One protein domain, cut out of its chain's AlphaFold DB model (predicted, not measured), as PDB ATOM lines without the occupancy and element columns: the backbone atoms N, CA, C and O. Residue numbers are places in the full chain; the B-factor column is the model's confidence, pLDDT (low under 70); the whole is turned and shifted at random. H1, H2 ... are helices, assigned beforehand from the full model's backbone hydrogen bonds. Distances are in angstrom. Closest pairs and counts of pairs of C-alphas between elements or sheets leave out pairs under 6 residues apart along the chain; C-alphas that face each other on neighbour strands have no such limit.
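AT A GLANCE: This is residues 53 to 99 of the 99 residues of an uncharacterized protein of Clostridiales bacterium 41_12_two_minus (UniProt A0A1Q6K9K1). This domain has little regular structure: it is a small rounded body wound mostly from loops, with two very short helices, H1 and then H2, set in it. Residues 62 to 74 loop from H1 to H2, and residues 80 to 99 fold back toward the first residues before returning. The printed part has 47 residues, 10 of them in the named helices, with no named strand; the class is all helix. It is compact, with a radius of gyration of the C-alphas of 9.8 A and spans of 22 by 22 by 18 A.

IN THESE COORDINATES: Find C-alpha 57 at (12.955, 41.648, 29.428); from there H1, residues 57 to 61, runs 7.2 A. H2, residues 75 to 79, runs 5.9 A and ends at C-alpha 79, (15.664, 25.947, 44.024).

HOW THE PARTS SIT: H1 and H2 are apart, with no C-alpha of one within 8 A of the other. A long link of 13 residues joins them. In H2 the O i to N i+4 pair is within hydrogen-bond range; in H1 0 of 1 is, beside 2 of 2 O i to N i+3 pairs.

THE WHOLE: The C-alphas farthest apart, of Asp 55 and Gly 80, are 26.2 A apart. The printed part has no cut and ends at Lys 99, the chain's last residue. Mean pLDDT of the printed part is 90.4; residue 69 is under 70.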
ATOM      1  N   ASN A  53      17.817  37.650  25.431       89.12
ATOM      2  CA  ASN A  53      17.439  38.358  26.658       89.12
ATOM      3  C   ASN A  53      18.457  39.448  27.060       89.12
ATOM      4  O   ASN A  53      18.681  39.693  28.252       89.12
ATOM      5  N   GLY A  54      19.102  40.100  26.086       84.69
ATOM      6  CA  GLY A  54      20.144  41.112  26.325       84.69
ATOM      7  C   GLY A  54      19.674  42.368  27.061       84.69
ATOM      8  O   GLY A  54      20.389  42.941  27.882       84.69
ATOM      9  N   ASP A  55      18.434  42.782  26.832       85.31
ATOM     10  CA  ASP A  55      17.759  43.875  27.543       85.31
ATOM     11  C   ASP A  55      17.059  43.416  28.843       85.31
ATOM     12  O   ASP A  55      16.438  44.224  29.546       85.31
ATOM     13  N   ARG A  56      17.194  42.127  29.186       88.75
ATOM     14  CA  ARG A  56      16.677  41.483  30.401       88.75
ATOM     15  C   ARG A  56      15.151  41.469  30.504       88.75
ATOM     16  O   ARG A  56      14.631  41.325  31.617       88.75
ATOM     17  N   HIS A  57      14.420  41.604  29.395       90.06
ATOM     18  CA  HIS A  57      12.955  41.648  29.428       90.06
ATOM     19  C   HIS A  57      12.329  40.374  30.023       90.06
ATOM     20  O   HIS A  57      11.401  40.481  30.825       90.06
ATOM     21  N   LEU A  58      12.881  39.185  29.753       92.69
ATOM     22  CA  LEU A  58      12.380  37.921  30.315       92.69
ATOM     23  C   LEU A  58      12.583  37.840  31.828       92.69
ATOM     24  O   LEU A  58      11.763  37.275  32.547       92.69
ATOM     25  N   CYS A  59      13.654  38.439  32.356       92.62
ATOM     26  CA  CYS A  59      13.882  38.454  33.801       92.62
ATOM     27  C   CYS A  59      12.778  39.214  34.552       92.62
ATOM     28  O   CYS A  59      12.519  38.900  35.709       92.62
ATOM     29  N   ARG A  60      12.079  40.152  33.897       90.69
ATOM     30  CA  ARG A  60      10.961  40.910  34.490       90.69
ATOM     31  C   ARG A  60       9.674  40.091  34.583       90.69
ATOM     32  O   ARG A  60       8.842  40.368  35.441       90.69
ATOM     33  N   THR A  61       9.518  39.077  33.733       93.38
ATOM     34  CA  THR A  61       8.334  38.200  33.678       93.38
ATOM     35  C   THR A  61       8.600  36.794  34.216       93.38
ATOM     36  O   THR A  61       7.696  35.957  34.231       93.38
ATOM     37  N   CYS A  62       9.830  36.520  34.654       95.31
ATOM     38  CA  CYS A  62      10.223  35.243  35.231       95.31
ATOM     39  C   CYS A  62       9.562  35.029  36.601       95.31
ATOM     40  O   CYS A  62       9.454  35.969  37.400       95.31
ATOM     41  N   LYS A  63       9.180  33.786  36.911       95.62
ATOM     42  CA  LYS A  63       8.677  33.399  38.238       95.62
ATOM     43  C   LYS A  63       9.754  33.475  39.328       95.62
ATOM     44  O   LYS A  63       9.421  33.711  40.479       95.62
ATOM     45  N   TYR A  64      11.031  33.358  38.951       95.25
ATOM     46  CA  TYR A  64      12.199  33.480  39.837       95.25
ATOM     47  C   TYR A  64      12.764  34.909  39.918       95.25
ATOM     48  O   TYR A  64      13.942  35.096  40.227       95.25
ATOM     49  N   ARG A  65      12.003  35.933  39.521       94.12
ATOM     50  CA  ARG A  65      12.459  37.327  39.638       94.12
ATOM     51  C   ARG A  65      12.498  37.752  41.107       94.12
ATOM     52  O   ARG A  65      11.624  37.344  41.865       94.12
ATOM     53  N   ALA A  66      13.461  38.601  41.460       91.19
ATOM     54  CA  ALA A  66      13.579  39.108  42.823       91.19
ATOM     55  C   ALA A  66      12.342  39.898  43.282       91.19
ATOM     56  O   ALA A  66      11.620  40.488  42.468       91.19
ATOM     57  N   SER A  67      12.090  39.879  44.591       83.00
ATOM     58  CA  SER A  67      10.988  40.609  45.225       83.00
ATOM     59  C   SER A  67      11.377  42.021  45.702       83.00
ATOM     60  O   SER A  67      12.531  42.307  46.020       83.00
ATOM     61  N   GLY A  68      10.383  42.914  45.778       73.81
ATOM     62  CA  GLY A  68      10.526  44.255  46.357       73.81
ATOM     63  C   GLY A  68      11.383  45.218  45.526       73.81
ATOM     64  O   GLY A  68      11.399  45.160  44.300       73.81
ATOM     65  N   ALA A  69      12.094  46.120  46.208       67.56
ATOM     66  CA  ALA A  69      12.984  47.104  45.582       67.56
ATOM     67  C   ALA A  69      14.274  46.489  45.003       67.56
ATOM     68  O   ALA A  69      15.052  47.183  44.346       67.56
ATOM     69  N   ARG A  70      14.529  45.194  45.238       71.94
ATOM     70  CA  ARG A  70      15.705  44.506  44.700       71.94
ATOM     71  C   ARG A  70      15.458  44.090  43.253       71.94
ATOM     72  O   ARG A  70      14.618  43.246  42.960       71.94
ATOM     73  N   SER A  71      16.259  44.629  42.340       79.12
ATOM     74  CA  SER A  71      16.418  44.057  41.003       79.12
ATOM     75  C   SER A  71      17.294  42.804  41.087       79.12
ATOM     76  O   SER A  71      18.416  42.888  41.583       79.12
ATOM     77  N   GLY A  72      16.835  41.652  40.592       88.50
ATOM     78  CA  GLY A  72      17.625  40.421  40.704       88.50
ATOM     79  C   GLY A  72      16.909  39.139  40.284       88.50
ATOM     80  O   GLY A  72      15.867  39.167  39.622       88.50
ATOM     81  N   CYS A  73      17.503  38.006  40.656       93.31
ATOM     82  CA  CYS A  73      17.008  36.667  40.361       93.31
ATOM     83  C   CYS A  73      17.130  35.783  41.606       93.31
ATOM     84  O   CYS A  73      18.239  35.485  42.038       93.31
ATOM     85  N   ASP A  74      15.994  35.312  42.108       94.25
ATOM     86  CA  ASP A  74      15.865  34.501  43.323       94.25
ATOM     87  C   ASP A  74      15.902  32.996  43.001       94.25
ATOM     88  O   ASP A  74      15.394  32.168  43.751       94.25
ATOM     89  N   TYR A  75      16.499  32.607  41.867       95.56
ATOM     90  CA  TYR A  75      16.558  31.204  41.443       95.56
ATOM     91  C   TYR A  75      17.176  30.310  42.529       95.56
ATOM     92  O   TYR A  75      16.619  29.260  42.837       95.56
ATOM     93  N   ILE A  76      18.261  30.759  43.166       94.75
ATOM     94  CA  ILE A  76      18.908  30.025  44.260       94.75
ATOM     95  C   ILE A  76      18.021  29.920  45.501       94.75
ATOM     96  O   ILE A  76      17.937  28.855  46.097       94.75
ATOM     97  N   ILE A  77      17.279  30.978  45.832       92.44
ATOM     98  CA  ILE A  77      16.362  30.993  46.978       92.44
ATOM     99  C   ILE A  77      15.226  29.985  46.758       92.44
ATOM    100  O   ILE A  77      14.832  29.281  47.679       92.44
ATOM    101  N   HIS A  78      14.719  29.879  45.526       92.44
ATOM    102  CA  HIS A  78      13.599  28.993  45.206       92.44
ATOM    103  C   HIS A  78      13.988  27.546  44.884       92.44
ATOM    104  O   HIS A  78      13.112  26.682  44.899       92.44
ATOM    105  N   THR A  79      15.242  27.276  44.512       93.88
ATOM    106  CA  THR A  79      15.664  25.947  44.024       93.88
ATOM    107  C   THR A  79      16.815  25.335  44.813       93.88
ATOM    108  O   THR A  79      17.158  24.184  44.559       93.88
ATOM    109  N   GLY A  80      17.453  26.092  45.712       95.75
ATOM    110  CA  GLY A  80      18.676  25.688  46.408       95.75
ATOM    111  C   GLY A  80      19.912  25.576  45.507       95.75
ATOM    112  O   GLY A  80      20.973  25.201  45.986       95.75
ATOM    113  N   ASN A  81      19.797  25.894  44.214       95.12
ATOM    114  CA  ASN A  81      20.860  25.720  43.229       95.12
ATOM    115  C   ASN A  81      21.266  27.057  42.616       95.12
ATOM    116  O   ASN A  81      20.428  27.928  42.368       95.12
ATOM    117  N   GLU A  82      22.547  27.215  42.294       93.44
ATOM    118  CA  GLU A  82      22.985  28.372  41.524       93.44
ATOM    119  C   GLU A  82      22.287  28.424  40.158       93.44
ATOM    120  O   GLU A  82      21.996  27.409  39.521       93.44
ATOM    121  N   ARG A  83      22.036  29.641  39.668       93.25
ATOM    122  CA  ARG A  83      21.436  29.848  38.343       93.25
ATOM    123  C   ARG A  83      22.292  29.236  37.227       93.25
ATOM    124  O   ARG A  83      21.735  28.746  36.244       93.25
ATOM    125  N   GLY A  84      23.619  29.324  37.357       92.88
ATOM    126  CA  GLY A  84      24.593  28.683  36.467       92.88
ATOM    127  C   GLY A  84      24.555  29.122  34.997       92.88
ATOM    128  O   GLY A  84      25.120  28.441  34.150       92.88
ATOM    129  N   CYS A  85      23.874  30.220  34.649       92.31
ATOM    130  CA  CYS A  85      23.796  30.700  33.268       92.31
ATOM    131  C   CYS A  85      23.915  32.223  33.163       92.31
ATOM    132  O   CYS A  85      23.427  32.967  34.023       92.31
ATOM    133  N   ASN A  86      24.514  32.690  32.061       91.62
ATOM    134  CA  ASN A  86      24.504  34.103  31.704       91.62
ATOM    135  C   ASN A  86      23.044  34.542  31.487       91.62
ATOM    136  O   ASN A  86      22.340  33.945  30.668       91.62
ATOM    137  N   PRO A  87      22.560  35.588  32.178       90.25
ATOM    138  CA  PRO A  87      21.171  35.981  32.041       90.25
ATOM    139  C   PRO A  87      20.762  36.451  30.642       90.25
ATOM    140  O   PRO A  87      19.575  36.385  30.330       90.25
ATOM    141  N   GLU A  88      21.709  36.891  29.812       90.81
ATOM    142  CA  GLU A  88      21.477  37.247  28.405       90.81
ATOM    143  C   GLU A  88      21.012  36.058  27.543       90.81
ATOM    144  O   GLU A  88      20.306  36.249  26.553       90.81
ATOM    145  N   VAL A  89      21.363  34.835  27.952       90.69
ATOM    146  CA  VAL A  89      21.031  33.557  27.294       90.69
ATOM    147  C   VAL A  89      20.497  32.548  28.316       90.69
ATOM    148  O   VAL A  89      20.848  31.372  28.344       90.69
ATOM    149  N   CYS A  90      19.664  33.044  29.230       92.38
ATOM    150  CA  CYS A  90      19.186  32.279  30.369       92.38
ATOM    151  C   CYS A  90      18.380  31.039  29.964       92.38
ATOM    152  O   CYS A  90      17.258  31.168  29.481       92.38
ATOM    153  N   ASN A  91      18.867  29.852  30.317       93.06
ATOM    154  CA  ASN A  91      18.143  28.586  30.147       93.06
ATOM    155  C   ASN A  91      17.223  28.221  31.333       93.06
ATOM    156  O   ASN A  91      16.566  27.188  31.303       93.06
ATOM    157  N   LYS A  92      17.170  29.052  32.383       94.81
ATOM    158  CA  LYS A  92      16.331  28.856  33.586       94.81
ATOM    159  C   LYS A  92      15.050  29.700  33.603       94.81
ATOM    160  O   LYS A  92      14.375  29.780  34.626       94.81
ATOM    161  N   TYR A  93      14.764  30.428  32.525       93.94
ATOM    162  CA  TYR A  93      13.604  31.316  32.479       93.94
ATOM    163  C   TYR A  93      12.309  30.504  32.479       93.94
ATOM    164  O   TYR A  93      12.126  29.622  31.649       93.94
ATOM    165  N   GLU A  94      11.385  30.876  33.360       95.62
ATOM    166  CA  GLU A  94      10.031  30.340  33.370       95.62
ATOM    167  C   GLU A  94       9.044  31.487  33.576       95.62
ATOM    168  O   GLU A  94       9.094  32.185  34.594       95.62
ATOM    169  N   LYS A  95       8.155  31.710  32.601       95.69
ATOM    170  CA  LYS A  95       7.160  32.788  32.659       95.69
ATOM    171  C   LYS A  95       6.150  32.509  33.770       95.69
ATOM    172  O   LYS A  95       5.594  31.417  33.824       95.69
ATOM    173  N   GLY A  96       5.857  33.494  34.618       94.62
ATOM    174  CA  GLY A  96       4.802  33.320  35.615       94.62
ATOM    175  C   GLY A  96       4.714  34.391  36.695       94.62
ATOM    176  O   GLY A  96       5.494  35.352  36.752       94.62
ATOM    177  N   LYS A  97       3.737  34.203  37.591       92.12
ATOM    178  CA  LYS A  97       3.683  34.939  38.860       92.12
ATOM    179  C   LYS A  97       4.963  34.654  39.648       92.12
ATOM    180  O   LYS A  97       5.542  33.579  39.522       92.12
ATOM    181  N   ARG A  98       5.423  35.653  40.401       89.62
ATOM    182  CA  ARG A  98       6.605  35.493  41.250       89.62
ATOM    183  C   ARG A  98       6.321  34.382  42.266       89.62
ATOM    184  O   ARG A  98       5.216  34.365  42.807       89.62
ATOM    185  N   LYS A  99       7.279  33.474  42.447       83.25
ATOM    186  CA  LYS A  99       7.243  32.464  43.506       83.25
ATOM    187  C   LYS A  99       7.540  33.075  44.875       83.25
ATOM    188  O   LYS A  99       8.070  34.213  44.941       83.25
TER     189      LYS A  99